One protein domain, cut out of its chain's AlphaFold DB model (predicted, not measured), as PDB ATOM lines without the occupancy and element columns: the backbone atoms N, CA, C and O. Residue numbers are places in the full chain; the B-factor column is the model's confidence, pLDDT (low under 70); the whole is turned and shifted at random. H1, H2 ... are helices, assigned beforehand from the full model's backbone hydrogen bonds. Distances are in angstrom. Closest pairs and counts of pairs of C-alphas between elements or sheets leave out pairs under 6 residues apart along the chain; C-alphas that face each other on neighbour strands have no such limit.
ATOM      1  N   ILE A   9      21.113 -13.539 124.542       81.62
ATOM      2  CA  ILE A   9      21.981 -13.352 123.370       81.62
ATOM      3  C   ILE A   9      21.961 -14.585 122.457       81.62
ATOM      4  O   ILE A   9      21.842 -14.438 121.245       81.62
ATOM      5  N   GLN A  10      22.013 -15.799 123.011       83.25
ATOM      6  CA  GLN A  10      21.913 -17.032 122.220       83.25
ATOM      7  C   GLN A  10      20.549 -17.164 121.532       83.25
ATOM      8  O   GLN A  10      20.479 -17.621 120.394       83.25
ATOM      9  N   GLN A  11      19.468 -16.728 122.186       81.12
ATOM     10  CA  GLN A  11      18.132 -16.695 121.583       81.12
ATOM     11  C   GLN A  11      18.064 -15.707 120.411       81.12
ATOM     12  O   GLN A  11      17.534 -16.048 119.355       81.12
ATOM     13  N   LEU A  12      18.645 -14.514 120.574       83.44
ATOM     14  CA  LEU A  12      18.740 -13.513 119.512       83.44
ATOM     15  C   LEU A  12      19.549 -14.023 118.313       83.44
ATOM     16  O   LEU A  12      19.096 -13.931 117.174       83.44
ATOM     17  N   VAL A  13      20.727 -14.592 118.568       87.56
ATOM     18  CA  VAL A  13      21.587 -15.169 117.527       87.56
ATOM     19  C   VAL A  13      20.862 -16.286 116.783       87.56
ATOM     20  O   VAL A  13      20.894 -16.314 115.556       87.56
ATOM     21  N   GLU A  14      20.137 -17.156 117.486       85.12
ATOM     22  CA  GLU A  14      19.345 -18.212 116.854       85.12
ATOM     23  C   GLU A  14      18.187 -17.652 116.009       85.12
ATOM     24  O   GLU A  14      17.918 -18.161 114.919       85.12
ATOM     25  N   ALA A  15      17.521 -16.586 116.464       80.69
ATOM     26  CA  ALA A  15      16.467 -15.921 115.698       80.69
ATOM     27  C   ALA A  15      17.011 -15.298 114.399       80.69
ATOM     28  O   ALA A  15      16.444 -15.507 113.324       80.69
ATOM     29  N   LEU A  16      18.145 -14.592 114.477       86.94
ATOM     30  CA  LEU A  16      18.832 -14.037 113.307       86.94
ATOM     31  C   LEU A  16      19.343 -15.142 112.379       86.94
ATOM     32  O   LEU A  16      19.200 -15.024 111.163       86.94
ATOM     33  N   ARG A  17      19.867 -16.245 112.932       88.12
ATOM     34  CA  ARG A  17      20.328 -17.409 112.165       88.12
ATOM     35  C   ARG A  17      19.201 -18.004 111.336       88.12
ATOM     36  O   ARG A  17      19.326 -18.112 110.120       88.12
ATOM     37  N   LYS A  18      18.068 -18.312 111.972       83.88
ATOM     38  CA  LYS A  18      16.887 -18.858 111.287       83.88
ATOM     39  C   LYS A  18      16.394 -17.957 110.160       83.88
ATOM     40  O   LYS A  18      15.917 -18.470 109.149       83.88
ATOM     41  N   ARG A  19      16.517 -16.639 110.316       83.38
ATOM     42  CA  ARG A  19      16.009 -15.665 109.349       83.38
ATOM     43  C   ARG A  19      16.983 -15.377 108.207       83.38
ATOM     44  O   ARG A  19      16.583 -15.449 107.050       83.38
ATOM     45  N   PHE A  20      18.249 -15.101 108.508       89.44
ATOM     46  CA  PHE A  20      19.191 -14.511 107.550       89.44
ATOM     47  C   PHE A  20      20.381 -15.404 107.183       89.44
ATOM     48  O   PHE A  20      20.986 -15.172 106.137       89.44
ATOM     49  N   LEU A  21      20.722 -16.419 107.988       89.94
ATOM     50  CA  LEU A  21      21.991 -17.158 107.866       89.94
ATOM     51  C   LEU A  21      21.805 -18.614 107.430       89.94
ATOM     52  O   LEU A  21      20.760 -19.218 107.673       89.94
ATOM     53  N   LYS A  22      22.819 -19.195 106.786       89.50
ATOM     54  CA  LYS A  22      22.817 -20.625 106.424       89.50
ATOM     55  C   LYS A  22      22.857 -21.520 107.673       89.50
ATOM     56  O   LYS A  22      23.399 -21.137 108.708       89.50
ATOM     57  N   GLU A  23      22.242 -22.702 107.591       80.56
ATOM     58  CA  GLU A  23      22.001 -23.569 108.761       80.56
ATOM     59  C   GLU A  23      23.273 -24.180 109.366       80.56
ATOM     60  O   GLU A  23      23.297 -24.494 110.558       80.56
ATOM     61  N   ASP A  24      24.322 -24.334 108.563       81.25
ATOM     62  CA  ASP A  24      25.610 -24.930 108.925       81.25
ATOM     63  C   ASP A  24      26.513 -23.986 109.736       81.25
ATOM     64  O   ASP A  24      27.454 -24.431 110.395       81.25
ATOM     65  N   GLN A  25      26.205 -22.689 109.742       77.31
ATOM     66  CA  GLN A  25      26.989 -21.667 110.425       77.31
ATOM     67  C   GLN A  25      26.585 -21.568 111.905       77.31
ATOM     68  O   GLN A  25      25.398 -21.518 112.246       77.31
ATOM     69  N   LYS A  26      27.572 -21.509 112.807       83.94
ATOM     70  CA  LYS A  26      27.360 -21.324 114.250       83.94
ATOM     71  C   LYS A  26      28.078 -20.069 114.725       83.94
ATOM     72  O   LYS A  26      29.291 -19.970 114.582       83.94
ATOM     73  N   PHE A  27      27.320 -19.166 115.334       89.62
ATOM     74  CA  PHE A  27      27.814 -17.922 115.916       89.62
ATOM     75  C   PHE A  27      27.427 -17.860 117.392       89.62
ATOM     76  O   PHE A  27      26.409 -18.430 117.792       89.62
ATOM     77  N   SER A  28      28.231 -17.172 118.195       86.81
ATOM     78  CA  SER A  28      27.975 -16.967 119.625       86.81
ATOM     79  C   SER A  28      27.403 -15.581 119.912       86.81
ATOM     80  O   SER A  28      26.680 -15.401 120.894       86.81
ATOM     81  N   THR A  29      27.697 -14.601 119.054       90.44
ATOM     82  CA  THR A  29      27.276 -13.204 119.213       90.44
ATOM     83  C   THR A  29      26.774 -12.606 117.898       90.44
ATOM     84  O   THR A  29      27.101 -13.084 116.814       90.44
ATOM     85  N   VAL A  30      25.989 -11.524 117.975       90.00
ATOM     86  CA  VAL A  30      25.551 -10.785 116.773       90.00
ATOM     87  C   VAL A  30      26.734 -10.103 116.077       90.00
ATOM     88  O   VAL A  30      26.770 -10.020 114.854       90.00
ATOM     89  N   LYS A  31      27.740  -9.680 116.848       91.94
ATOM     90  CA  LYS A  31      28.972  -9.093 116.318       91.94
ATOM     91  C   LYS A  31      29.738 -10.073 115.425       91.94
ATOM     92  O   LYS A  31      30.149  -9.690 114.337       91.94
ATOM     93  N   GLU A  32      29.842 -11.341 115.825       93.94
ATOM     94  CA  GLU A  32      30.446 -12.382 114.980       93.94
ATOM     95  C   GLU A  32      29.692 -12.572 113.657       93.94
ATOM     96  O   GLU A  32      30.325 -12.801 112.633       93.94
ATOM     97  N   ILE A  33      28.357 -12.431 113.649       94.00
ATOM     98  CA  ILE A  33      27.566 -12.481 112.408       94.00
ATOM     99  C   ILE A  33      27.936 -11.307 111.488       94.00
ATOM    100  O   ILE A  33      28.073 -11.490 110.282       94.00
ATOM    101  N   LEU A  34      28.092 -10.102 112.041       94.19
ATOM    102  CA  LEU A  34      28.457  -8.908 111.271       94.19
ATOM    103  C   LEU A  34      29.876  -8.999 110.695       94.19
ATOM    104  O   LEU A  34      30.127  -8.535 109.585       94.19
ATOM    105  N   GLU A  35      30.800  -9.610 111.429       95.12
ATOM    106  CA  GLU A  35      32.188  -9.804 110.999       95.12
ATOM    107  C   GLU A  35      32.368 -11.016 110.063       95.12
ATOM    108  O   GLU A  35      33.428 -11.163 109.454       95.12
ATOM    109  N   ALA A  36      31.340 -11.858 109.913       95.31
ATOM    110  CA  ALA A  36      31.357 -13.039 109.058       95.31
ATOM    111  C   ALA A  36      31.452 -12.683 107.559       95.31
ATOM    112  O   ALA A  36      30.992 -11.612 107.141       95.31
ATOM    113  N   PRO A  37      31.992 -13.594 106.721       95.00
ATOM    114  CA  PRO A  37      31.998 -13.412 105.274       95.00
ATOM    115  C   PRO A  37      30.574 -13.351 104.713       95.00
ATOM    116  O   PRO A  37      29.655 -13.975 105.250       95.00
ATOM    117  N   LEU A  38      30.393 -12.672 103.574       93.62
ATOM    118  CA  LEU A  38      29.077 -12.531 102.929       93.62
ATOM    119  C   LEU A  38      28.368 -13.870 102.670       93.62
ATOM    120  O   LEU A  38      27.143 -13.947 102.722       93.62
ATOM    121  N   THR A  39      29.132 -14.939 102.439       93.75
ATOM    122  CA  THR A  39      28.621 -16.298 102.209       93.75
ATOM    123  C   THR A  39      27.870 -16.895 103.402       93.75
ATOM    124  O   THR A  39      27.183 -17.903 103.213       93.75
ATOM    125  N   ALA A  40      27.956 -16.290 104.593       93.38
ATOM    126  CA  ALA A  40      27.150 -16.652 105.756       93.38
ATOM    127  C   ALA A  40      25.650 -16.357 105.552       93.38
ATOM    128  O   ALA A  40      24.804 -17.045 106.131       93.38
ATOM    129  N   LEU A  41      25.302 -15.371 104.713       92.69
ATOM    130  CA  LEU A  41      23.917 -15.015 104.398       92.69
ATOM    131  C   LEU A  41      23.264 -16.074 103.491       92.69
ATOM    132  O   LEU A  41      23.859 -16.524 102.511       92.69
ATOM    133  N   LYS A  42      22.000 -16.434 103.761       91.25
ATOM    134  CA  LYS A  42      21.252 -17.458 102.996       91.25
ATOM    135  C   LYS A  42      21.202 -17.177 101.497       91.25
ATOM    136  O   LYS A  42      21.326 -18.100 100.701       91.25
ATOM    137  N   LYS A  43      20.998 -15.908 101.134       89.19
ATOM    138  CA  LYS A  43      20.804 -15.467  99.748       89.19
ATOM    139  C   LYS A  43      22.117 -15.223  98.990       89.19
ATOM    140  O   LYS A  43      22.066 -14.921  97.806       89.19
ATOM    141  N   VAL A  44      23.278 -15.355  99.637       91.50
ATOM    142  CA  VAL A  44      24.581 -15.085  99.012       91.50
ATOM    143  C   VAL A  44      25.319 -16.390  98.730       91.50
ATOM    144  O   VAL A  44      25.675 -17.144  99.645       91.50
ATOM    145  N   ASP A  45      25.580 -16.659  97.454       91.19
ATOM    146  CA  ASP A  45      26.462 -17.744  97.028       91.19
ATOM    147  C   ASP A  45      27.930 -17.277  96.915       91.19
ATOM    148  O   ASP A  45      28.261 -16.106  97.130       91.19
ATOM    149  N   GLN A  46      28.844 -18.205  96.611       90.81
ATOM    150  CA  GLN A  46      30.266 -17.869  96.466       90.81
ATOM    151  C   GLN A  46      30.545 -16.919  95.294       90.81
ATOM    152  O   GLN A  46      31.459 -16.102  95.379       90.81
ATOM    153  N   LYS A  47      29.772 -17.014  94.206       90.19
ATOM    154  CA  LYS A  47      29.956 -16.184  93.014       90.19
ATOM    155  C   LYS A  47      29.564 -14.740  93.319       90.19
ATOM    156  O   LYS A  47      30.342 -13.835  93.045       90.19
ATOM    157  N   THR A  48      28.399 -14.531  93.926       90.25
ATOM    158  CA  THR A  48      27.904 -13.230  94.384       90.25
ATOM    159  C   THR A  48      28.883 -12.580  95.355       90.25
ATOM    160  O   THR A  48      29.225 -11.417  95.168       90.25
ATOM    161  N   ALA A  49      29.370 -13.323  96.356       90.75
ATOM    162  CA  ALA A  49      30.332 -12.795  97.323       90.75
ATOM    163  C   ALA A  49      31.623 -12.313  96.644       90.75
ATOM    164  O   ALA A  49      32.042 -11.181  96.864       90.75
ATOM    165  N   LYS A  50      32.199 -13.136  95.757       88.62
ATOM    166  CA  LYS A  50      33.421 -12.795  95.021       88.62
ATOM    167  C   LYS A  50      33.243 -11.564  94.127       88.62
ATOM    168  O   LYS A  50      34.122 -10.715  94.066       88.62
ATOM    169  N   LEU A  51      32.099 -11.445  93.457       86.75
ATOM    170  CA  LEU A  51      31.809 -10.290  92.606       86.75
ATOM    171  C   LEU A  51      31.696  -8.985  93.412       86.75
ATOM    172  O   LEU A  51      32.170  -7.946  92.962       86.75
ATOM    173  N   LEU A  52      31.083  -9.026  94.600       86.94
ATOM    174  CA  LEU A  52      30.977  -7.858  95.485       86.94
ATOM    175  C   LEU A  52      32.333  -7.460  96.089       86.94
ATOM    176  O   LEU A  52      32.619  -6.269  96.226       86.94
ATOM    177  N   GLU A  53      33.177  -8.445  96.392       86.00
ATOM    178  CA  GLU A  53      34.558  -8.230  96.821       86.00
ATOM    179  C   GLU A  53      35.382  -7.545  95.720       86.00
ATOM    180  O   GLU A  53      35.969  -6.493  95.964       86.00
ATOM    181  N   GLU A  54      35.368  -8.075  94.492       80.25
ATOM    182  CA  GLU A  54      36.142  -7.535  93.362       80.25
ATOM    183  C   GLU A  54      35.706  -6.120  92.954       80.25
ATOM    184  O   GLU A  54      36.524  -5.310  92.519       80.25
ATOM    185  N   ALA A  55      34.417  -5.815  93.078       76.94
ATOM    186  CA  ALA A  55      33.865  -4.557  92.597       76.94
ATOM    187  C   ALA A  55      33.874  -3.415  93.608       76.94
ATOM    188  O   ALA A  55      33.986  -2.246  93.231       76.94
ATOM    189  N   ALA A  56      33.661  -3.742  94.879       77.69
ATOM    190  CA  ALA A  56      33.385  -2.755  95.912       77.69
ATOM    191  C   ALA A  56      34.112  -3.042  97.232       77.69
ATOM    192  O   ALA A  56      33.859  -2.341  98.208       77.69
ATOM    193  N   PHE A  57      35.014  -4.032  97.263       81.31
ATOM    194  CA  PHE A  57      35.751  -4.456  98.460       81.31
ATOM    195  C   PHE A  57      34.841  -4.859  99.627       81.31
ATOM    196  O   PHE A  57      35.199  -4.722 100.796       81.31
ATOM    197  N   ILE A  58      33.649  -5.366  99.311       88.06
ATOM    198  CA  ILE A  58      32.688  -5.826 100.312       88.06
ATOM    199  C   ILE A  58      32.979  -7.290 100.590       88.06
ATOM    200  O   ILE A  58      32.759  -8.150  99.739       88.06
ATOM    201  N   THR A  59      33.461  -7.572 101.795       89.38
ATOM    202  CA  THR A  59      33.921  -8.918 102.173       89.38
ATOM    203  C   THR A  59      33.112  -9.499 103.322       89.38
ATOM    204  O   THR A  59      32.902 -10.715 103.392       89.38
ATOM    205  N   ARG A  60      32.602  -8.636 104.203       94.44
ATOM    206  CA  ARG A  60      31.887  -9.004 105.424       94.44
ATOM    207  C   ARG A  60      30.482  -8.431 105.441       94.44
ATOM    208  O   ARG A  60      30.191  -7.434 104.784       94.44
ATOM    209  N   VAL A  61      29.614  -9.033 106.250       94.69
ATOM    210  CA  VAL A  61      28.220  -8.584 106.403       94.69
ATOM    211  C   VAL A  61      28.147  -7.121 106.861       94.69
ATOM    212  O   VAL A  61      27.312  -6.373 106.366       94.69
ATOM    213  N   ILE A  62      29.044  -6.684 107.751       94.25
ATOM    214  CA  ILE A  62      29.107  -5.297 108.236       94.25
ATOM    215  C   ILE A  62      29.364  -4.281 107.115       94.25
ATOM    216  O   ILE A  62      28.835  -3.175 107.177       94.25
ATOM    217  N   ASP A  63      30.107  -4.661 106.072       91.19
ATOM    218  CA  ASP A  63      30.475  -3.758 104.977       91.19
ATOM    219  C   ASP A  63      29.238  -3.374 104.125       91.19
ATOM    220  O   ASP A  63      29.244  -2.360 103.432       91.19
ATOM    221  N   LEU A  64      28.147  -4.151 104.205       92.25
ATOM    222  CA  LEU A  64      26.874  -3.864 103.530       92.25
ATOM    223  C   LEU A  64      26.005  -2.830 104.264       92.25
ATOM    224  O   LEU A  64      25.076  -2.290 103.669       92.25
ATOM    225  N   VAL A  65      26.247  -2.577 105.554       91.06
ATOM    226  CA  VAL A  65      25.332  -1.794 106.408       91.06
ATOM    227  C   VAL A  65      25.220  -0.339 105.950       91.06
ATOM    228  O   VAL A  65      24.127   0.235 105.985       91.06
ATOM    229  N   ASP A  66      26.327   0.225 105.474       86.56
ATOM    230  CA  ASP A  66      26.421   1.623 105.048       86.56
ATOM    231  C   ASP A  66      25.849   1.869 103.639       86.56
ATOM    232  O   ASP A  66      25.688   3.018 103.227       86.56
ATOM    233  N   LEU A  67      25.495   0.813 102.899       88.38
ATOM    234  CA  LEU A  67      24.934   0.918 101.550       88.38
ATOM    235  C   LEU A  67      23.455   1.287 101.572       88.38
ATOM    236  O   LEU A  67      22.731   0.872 102.472       88.38
ATOM    237  N   ASP A  68      22.992   2.023 100.561       86.75
ATOM    238  CA  ASP A  68      21.587   2.407 100.399       86.75
ATOM    239  C   ASP A  68      20.789   1.286  99.703       86.75
ATOM    240  O   ASP A  68      21.034   1.021  98.527       86.75
ATOM    241  N   PRO A  69      19.827   0.630 100.376       86.44
ATOM    242  CA  PRO A  69      19.024  -0.437  99.786       86.44
ATOM    243  C   PRO A  69      18.018   0.058  98.738       86.44
ATOM    244  O   PRO A  69      17.556  -0.764  97.947       86.44
ATOM    245  N   ASP A  70      17.674   1.352  98.710       84.44
ATOM    246  CA  ASP A  70      16.790   1.905  97.674       84.44
ATOM    247  C   ASP A  70      17.560   2.132  96.362       84.44
ATOM    248  O   ASP A  70      17.003   1.967  95.276       84.44
ATOM    249  N   ASN A  71      18.865   2.420  96.455       86.88
ATOM    250  CA  ASN A  71      19.768   2.612  95.317       86.88
ATOM    251  C   ASN A  71      21.052   1.774  95.484       86.88
ATOM    252  O   ASN A  71      22.161   2.316  95.606       86.88
ATOM    253  N   PRO A  72      20.937   0.434  95.478       87.12
ATOM    254  CA  PRO A  72      22.007  -0.442  95.935       87.12
ATOM    255  C   PRO A  72      23.260  -0.347  95.058       87.12
ATOM    256  O   PRO A  72      24.351  -0.150  95.580       87.12
ATOM    257  N   PHE A  73      23.128  -0.362  93.730       86.81
ATOM    258  CA  PHE A  73      24.283  -0.224  92.832       86.81
ATOM    259  C   PHE A  73      24.940   1.159  92.889       86.81
ATOM    260  O   PHE A  73      26.161   1.267  92.809       86.81
ATOM    261  N   GLN A  74      24.153   2.222  93.072       83.38
ATOM    262  CA  GLN A  74      24.694   3.576  93.174       83.38
ATOM    263  C   GLN A  74      25.488   3.766  94.472       83.38
ATOM    264  O   GLN A  74      26.522   4.431  94.468       83.38
ATOM    265  N   SER A  75      25.052   3.161  95.579       83.12
ATOM    266  CA  SER A  75      25.789   3.245  96.845       83.12
ATOM    267  C   SER A  75      27.113   2.473  96.823       83.12
ATOM    268  O   SER A  75      28.081   2.924  97.435       83.12
ATOM    269  N   LEU A  76      27.227   1.401  96.023       79.50
ATOM    270  CA  LEU A  76      28.509   0.719  95.787       79.50
ATOM    271  C   LEU A  76      29.570   1.663  95.193       79.50
ATOM    272  O   LEU A  76      30.748   1.580  95.554       79.50
ATOM    273  N   MET A  77      29.165   2.613  94.341       69.56
ATOM    274  CA  MET A  77      30.073   3.599  93.733       69.56
ATOM    275  C   MET A  77      30.745   4.499  94.778       69.56
ATOM    276  O   MET A  77      31.889   4.906  94.583       69.56
ATOM    277  N   GLN A  78      30.100   4.743  95.921       64.38
ATOM    278  CA  GLN A  78      30.599   5.639  96.974       64.38
ATOM    279  C   GLN A  78      31.625   4.979  97.917       64.38
ATOM    280  O   GLN A  78      32.256   5.666  98.717       64.38
ATOM    281  N   GLY A  79      31.818   3.655  97.820       57.06
ATOM    282  CA  GLY A  79      32.754   2.901  98.666       57.06
ATOM    283  C   GLY A  79      34.212   3.385  98.601       57.06
ATOM    284  O   GLY A  79      34.716   3.744  97.533       57.06
ATOM    285  N   ARG A  80      34.880   3.360  99.761       53.69
ATOM    286  CA  ARG A  80      36.252   3.834  99.992       53.69
ATOM    287  C   ARG A  80      37.273   2.959  99.264       53.69
ATOM    288  O   ARG A  80      37.462   1.804  99.627       53.69
ATOM    289  N   GLY A  81      37.948   3.526  98.272       53.00
ATOM    290  CA  GLY A  81      39.215   3.013  97.765       53.00
ATOM    291  C   GLY A  81      40.231   4.145  97.811       53.00
ATOM    292  O   GLY A  81      39.976   5.204  97.238       53.00
ATOM    293  N   ASP A  82      41.343   3.944  98.513       51.34
ATOM    294  CA  ASP A  82      42.489   4.852  98.441       51.34
ATOM    295  C   ASP A  82      43.143   4.663  97.074       51.34
ATOM    296  O   ASP A  82      43.750   3.620  96.823       51.34
ATOM    297  N   VAL A  83      42.975   5.627  96.161       57.38
ATOM    298  CA  VAL A  83      43.536   5.516  94.807       57.38
ATOM    299  C   VAL A  83      44.298   6.770  94.403       57.38
ATOM    300  O   VAL A  83      43.815   7.888  94.551       57.38
ATOM    301  N   GLU A  84      45.491   6.543  93.849       56.28
ATOM    302  CA  GLU A  84      46.427   7.553  93.338       56.28
ATOM    303  C   GLU A  84      45.858   8.397  92.173       56.28
ATOM    304  O   GLU A  84      46.318   9.513  91.948       56.28
ATOM    305  N   ASP A  85      44.841   7.897  91.453       64.69
ATOM    306  CA  ASP A  85      44.108   8.591  90.377       64.69
ATOM    307  C   ASP A  85      42.580   8.397  90.546       64.69
ATOM    308  O   ASP A  85      42.026   7.361  90.145       64.69
ATOM    309  N   PRO A  86      41.874   9.385  91.126       66.31
ATOM    310  CA  PRO A  86      40.440   9.301  91.417       66.31
ATOM    311  C   PRO A  86      39.558   9.109  90.178       66.31
ATOM    312  O   PRO A  86      38.495   8.491  90.259       66.31
ATOM    313  N   ILE A  87      39.982   9.629  89.021       67.81
ATOM    314  CA  ILE A  87      39.171   9.632  87.797       67.81
ATOM    315  C   ILE A  87      39.193   8.245  87.160       67.81
ATOM    316  O   ILE A  87      38.138   7.686  86.852       67.81
ATOM    317  N   LYS A  88      40.384   7.650  87.013       63.06
ATOM    318  CA  LYS A  88      40.510   6.277  86.497       63.06
ATOM    319  C   LYS A  88      39.841   5.264  87.414       63.06
ATOM    320  O   LYS A  88      39.209   4.333  86.917       63.06
ATOM    321  N   PHE A  89      39.947   5.456  88.729       66.12
ATOM    322  CA  PHE A  89      39.270   4.592  89.687       66.12
ATOM    323  C   PHE A  89      37.752   4.643  89.531       66.12
ATOM    324  O   PHE A  89      37.117   3.598  89.437       66.12
ATOM    325  N   SER A  90      37.181   5.847  89.426       66.50
ATOM    326  CA  SER A  90      35.742   6.036  89.234       66.50
ATOM    327  C   SER A  90      35.240   5.345  87.960       66.50
ATOM    328  O   SER A  90      34.264   4.601  88.014       66.50
ATOM    329  N   MET A  91      35.949   5.498  86.834       66.88
ATOM    330  CA  MET A  91      35.585   4.848  85.563       66.88
ATOM    331  C   MET A  91      35.716   3.317  85.604       66.88
ATOM    332  O   MET A  91      34.899   2.600  85.024       66.88
ATOM    333  N   LEU A  92      36.748   2.792  86.273       65.06
ATOM    334  CA  LEU A  92      36.922   1.348  86.441       65.06
ATOM    335  C   LEU A  92      35.795   0.766  87.301       65.06
ATOM    336  O   LEU A  92      35.212  -0.259  86.953       65.06
ATOM    337  N   LYS A  93      35.456   1.463  88.385       70.81
ATOM    338  CA  LYS A  93      34.402   1.082  89.319       70.81
ATOM    339  C   LYS A  93      33.019   1.108  88.665       70.81
ATOM    340  O   LYS A  93      32.255   0.164  88.839       70.81
ATOM    341  N   GLU A  94      32.741   2.114  87.836       73.88
ATOM    342  CA  GLU A  94      31.508   2.207  87.042       73.88
ATOM    343  C   GLU A  94      31.356   1.022  86.084       73.88
ATOM    344  O   GLU A  94      30.315   0.366  86.054       73.88
ATOM    345  N   ASN A  95      32.420   0.674  85.353       75.31
ATOM    346  CA  ASN A  95      32.406  -0.471  84.443       75.31
ATOM    347  C   ASN A  95      32.188  -1.804  85.171       75.31
ATOM    348  O   ASN A  95      31.476  -2.672  84.660       75.31
ATOM    349  N   ILE A  96      32.788  -1.986  86.350       73.62
ATOM    350  CA  ILE A  96      32.594  -3.206  87.140       73.62
ATOM    351  C   ILE A  96      31.168  -3.256  87.708       73.62
ATOM    352  O   ILE A  96      30.535  -4.309  87.660       73.62
ATOM    353  N   ILE A  97      30.628  -2.133  88.183       74.75
ATOM    354  CA  ILE A  97      29.267  -2.065  88.733       74.75
ATOM    355  C   ILE A  97      28.199  -2.277  87.656       74.75
ATOM    356  O   ILE A  97      27.217  -2.973  87.906       74.75
ATOM    357  N   ASN A  98      28.416  -1.777  86.440       78.50
ATOM    358  CA  ASN A  98      27.537  -2.063  85.306       78.50
ATOM    359  C   ASN A  98      27.538  -3.557  84.945       78.50
ATOM    360  O   ASN A  98      26.491  -4.126  84.668       78.50
ATOM    361  N   ARG A  99      28.688  -4.238  85.024       77.06
ATOM    362  CA  ARG A  99      28.741  -5.703  84.848       77.06
ATOM    363  C   ARG A  99      28.102  -6.458  86.012       77.06
ATOM    364  O   ARG A  99      27.497  -7.505  85.814       77.06
ATOM    365  N   LEU A 100      28.236  -5.948  87.235       80.12
ATOM    366  CA  LEU A 100      27.576  -6.509  88.414       80.12
ATOM    367  C   LEU A 100      26.055  -6.464  88.291       80.12
ATOM    368  O   LEU A 100      25.417  -7.443  88.664       80.12
ATOM    369  N   SER A 101      25.484  -5.363  87.798       80.88
ATOM    370  CA  SER A 101      24.029  -5.208  87.670       80.88
ATOM    371  C   SER A 101      23.417  -6.118  86.601       80.88
ATOM    372  O   SER A 101      22.234  -6.438  86.675       80.88
ATOM    373  N   GLU A 102      24.228  -6.612  85.662       82.31
ATOM    374  CA  GLU A 102      23.841  -7.665  84.717       82.31
ATOM    375  C   GLU A 102      23.826  -9.070  85.354       82.31
ATOM    376  O   GLU A 102      23.135  -9.962  84.865       82.31
ATOM    377  N   ILE A 103      24.587  -9.292  86.434       83.81
ATOM    378  CA  ILE A 103      24.762 -10.616  87.060       83.81
ATOM    379  C   ILE A 103      23.929 -10.763  88.338       83.81
ATOM    380  O   ILE A 103      23.352 -11.822  88.591       83.81
ATOM    381  N   ILE A 104      23.905  -9.726  89.170       86.06
ATOM    382  CA  ILE A 104      23.182  -9.667  90.435       86.06
ATOM    383  C   ILE A 104      21.942  -8.814  90.202       86.06
ATOM    384  O   ILE A 104      22.040  -7.660  89.804       86.06
ATOM    385  N   SER A 105      20.761  -9.351  90.496       89.56
ATOM    386  CA  SER A 105      19.533  -8.553  90.453       89.56
ATOM    387  C   SER A 105      19.546  -7.470  91.537       89.56
ATOM    388  O   SER A 105      19.960  -7.740  92.669       89.56
ATOM    389  N   THR A 106      18.986  -6.296  91.241       86.94
ATOM    390  CA  THR A 106      18.761  -5.217  92.223       86.94
ATOM    391  C   THR A 106      18.034  -5.708  93.474       86.94
ATOM    392  O   THR A 106      18.369  -5.303  94.582       86.94
ATOM    393  N   GLU A 107      17.075  -6.621  93.308       86.88
ATOM    394  CA  GLU A 107      16.292  -7.223  94.392       86.88
ATOM    395  C   GLU A 107      17.171  -8.036  95.344       86.88
ATOM    396  O   GLU A 107      17.138  -7.815  96.550       86.88
ATOM    397  N   LEU A 108      18.021  -8.915  94.805       89.62
ATOM    398  CA  LEU A 108      18.985  -9.673  95.601       89.62
ATOM    399  C   LEU A 108      19.934  -8.752  96.379       89.62
ATOM    400  O   LEU A 108      20.156  -8.974  97.569       89.62
ATOM    401  N   LEU A 109      20.485  -7.723  95.725       90.00
ATOM    402  CA  LEU A 109      21.421  -6.803  96.373       90.00
ATOM    403  C   LEU A 109      20.731  -5.991  97.481       90.00
ATOM    404  O   LEU A 109      21.267  -5.864  98.581       90.00
ATOM    405  N   ARG A 110      19.509  -5.512  97.226       89.50
ATOM    406  CA  ARG A 110      18.655  -4.882  98.239       89.50
ATOM    407  C   ARG A 110      18.429  -5.822  99.422       89.50
ATOM    408  O   ARG A 110      18.677  -5.428 100.556       89.50
ATOM    409  N   ASP A 111      18.015  -7.061  99.174       88.69
ATOM    410  CA  ASP A 111      17.687  -8.027 100.225       88.69
ATOM    411  C   ASP A 111      18.873  -8.312 101.159       88.69
ATOM    412  O   ASP A 111      18.692  -8.417 102.375       88.69
ATOM    413  N   ILE A 112      20.093  -8.425 100.619       92.06
ATOM    414  CA  ILE A 112      21.290  -8.689 101.434       92.06
ATOM    415  C   ILE A 112      21.730  -7.449 102.225       92.06
ATOM    416  O   ILE A 112      22.155  -7.595 103.373       92.06
ATOM    417  N   ILE A 113      21.562  -6.240 101.672       91.56
ATOM    418  CA  ILE A 113      21.804  -4.975 102.387       91.56
ATOM    419  C   ILE A 113      20.819  -4.833 103.549       91.56
ATOM    420  O   ILE A 113      21.218  -4.530 104.675       91.56
ATOM    421  N   VAL A 114      19.532  -5.099 103.311       89.31
ATOM    422  CA  VAL A 114      18.510  -5.025 104.361       89.31
ATOM    423  C   VAL A 114      18.774  -6.054 105.454       89.31
ATOM    424  O   VAL A 114      18.725  -5.709 106.634       89.31
ATOM    425  N   ALA A 115      19.132  -7.290 105.093       90.81
ATOM    426  CA  ALA A 115      19.522  -8.305 106.069       90.81
ATOM    427  C   ALA A 115      20.689  -7.827 106.950       90.81
ATOM    428  O   ALA A 115      20.597  -7.901 108.176       90.81
ATOM    429  N   ALA A 116      21.748  -7.273 106.351       92.62
ATOM    430  CA  ALA A 116      22.891  -6.735 107.086       92.62
ATOM    431  C   ALA A 116      22.495  -5.591 108.034       92.62
ATOM    432  O   ALA A 116      22.862  -5.607 109.212       92.62
ATOM    433  N   ARG A 117      21.690  -4.629 107.561       90.88
ATOM    434  CA  ARG A 117      21.182  -3.513 108.379       90.88
ATOM    435  C   ARG A 117      20.331  -3.992 109.555       90.88
ATOM    436  O   ARG A 117      20.501  -3.497 110.670       90.88
ATOM    437  N   LEU A 118      19.460  -4.980 109.342       88.88
ATOM    438  CA  LEU A 118      18.634  -5.563 110.404       88.88
ATOM    439  C   LEU A 118      19.485  -6.293 111.450       88.88
ATOM    440  O   LEU A 118      19.261  -6.109 112.648       88.88
ATOM    441  N   ILE A 119      20.499  -7.056 111.026       90.44
ATOM    442  CA  ILE A 119      21.462  -7.700 111.935       90.44
ATOM    443  C   ILE A 119      22.220  -6.635 112.746       90.44
ATOM    444  O   ILE A 119      22.315  -6.742 113.968       90.44
ATOM    445  N   ALA A 120      22.698  -5.568 112.099       90.56
ATOM    446  CA  ALA A 120      23.413  -4.479 112.766       90.56
ATOM    447  C   ALA A 120      22.530  -3.726 113.769       90.56
ATOM    448  O   ALA A 120      22.966  -3.353 114.856       90.56
ATOM    449  N   ARG A 121      21.251  -3.530 113.445       86.50
ATOM    450  CA  ARG A 121      20.297  -2.927 114.378       86.50
ATOM    451  C   ARG A 121      19.992  -3.850 115.552       86.50
ATOM    452  O   ARG A 121      19.846  -3.355 116.668       86.50
ATOM    453  N   ALA A 122      19.900  -5.159 115.322       85.38
ATOM    454  CA  ALA A 122      19.702  -6.142 116.381       85.38
ATOM    455  C   ALA A 122      20.872  -6.170 117.375       85.38
ATOM    456  O   ALA A 122      20.643  -6.333 118.571       85.38
ATOM    457  N   GLU A 123      22.100  -5.925 116.912       86.56
ATOM    458  CA  GLU A 123      23.276  -5.756 117.774       86.56
ATOM    459  C   GLU A 123      23.140  -4.543 118.709       86.56
ATOM    460  O   GLU A 123      23.380  -4.675 119.911       86.56
ATOM    461  N   LYS A 124      22.653  -3.407 118.192       83.31
ATOM    462  CA  LYS A 124      22.439  -2.167 118.964       83.31
ATOM    463  C   LYS A 124      21.199  -2.190 119.865       83.31
ATOM    464  O   LYS A 124      21.186  -1.534 120.902       83.31
ATOM    465  N   LYS A 125      20.131  -2.884 119.457       76.62
ATOM    466  CA  LYS A 125      18.809  -2.894 120.121       76.62
ATOM    467  C   LYS A 125      18.393  -4.302 120.550       76.62
ATOM    468  O   LYS A 125      17.267  -4.712 120.285       76.62
ATOM    469  N   GLN A 126      19.286  -5.036 121.209       73.25
ATOM    470  CA  GLN A 126      19.105  -6.463 121.523       73.25
ATOM    471  C   GLN A 126      17.751  -6.777 122.173       73.25
ATOM    472  O   GLN A 126      17.056  -7.687 121.730       73.25
ATOM    473  N   GLU A 127      17.333  -5.981 123.163       65.31
ATOM    474  CA  GLU A 127      16.063  -6.152 123.890       65.31
ATOM    475  C   GLU A 127      14.825  -6.119 122.986       65.31
ATOM    476  O   GLU A 127      13.844  -6.790 123.277       65.31
ATOM    477  N   TYR A 128      14.877  -5.392 121.865       62.31
ATOM    478  CA  TYR A 128      13.771  -5.321 120.908       62.31
ATOM    479  C   TYR A 128      13.614  -6.613 120.096       62.31
ATOM    480  O   TYR A 128      12.548  -6.872 119.554       62.31
TER     481      TYR A 128
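Overview. This is residues 9 to 128 of the 461 residues of an uncharacterized protein of Candidatus Lokiarchaeota archaeon (UniProt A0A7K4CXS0). The two longest helices, H6 and H7, meet at a corner as an open V; H5 sits between its arms, H3 packs on H6, and H4 and H2 pack on H7. H1 lies at the end away from H6, while residues 82 to 88 stick out at the other. The printed part has 120 residues with seven named helices, H1 to H7 in chain order, and no named strand; the class is all helix. It is compact, with a radius of gyration of the C-alphas of 15.0 A, yet elongated, spanning 47 by 24 by 23 A.

Arrangement. H7, residues 106 to 124, touches H4, residues 61 to 64, with residues 112 to 120 alone; the closest C-alphas, of Leu 64 and Ile 113, are 5.3 A apart. With residues 116 to 123 alone H7 touches H2, residues 30 to 35, at a steep tilt of 49 degrees, closest at C-alphas Val 30 and Glu 123, 5.6 A. H5, residues 72 to 77, is about perpendicular to H7 at 83 degrees and touches its residues 106 to 113 alone, closest at C-alphas Pro 72 and Arg 110, 6.0 A. H5 and H6, residues 86 to 103, form a helical hairpin, closest at C-alphas Met 77 and Lys 93, 6.7 A. H3, residues 46 to 56, touches residues 93 to 100 of H6 alone at a shallow tilt of 24 degrees, opposite ways, closest at C-alphas Ala 55 and Ile 96, 5.8 A. H1, residues 9 to 20, only just touches H2, with 3 pairs of C-alphas within 8 A, the closest being Val 13 and Val 30, 6.0 A. Every O i to N i+4 pair is within hydrogen-bond range in H1, H2, H3 and H7, against 1 of 2 in H5 and 13 of 14 in H6; H4 is too short for one.

Along the chain. H7 measures 27.2 A, H6 25.7 A, H1 16.1 A and H3 15.4 A. C-alpha 9 begins H1 at (21.981, -13.352, 123.370), and C-alpha 124 ends H7 at (22.439, -2.167, 118.964).

Size, cuts and confidence. The C-alphas farthest apart, of Gln 11 and Asp 85, are 47.8 A apart. The printed part has no cut and no long link. Model confidence is under 70 at residues 77 to 92 and 127 to 128.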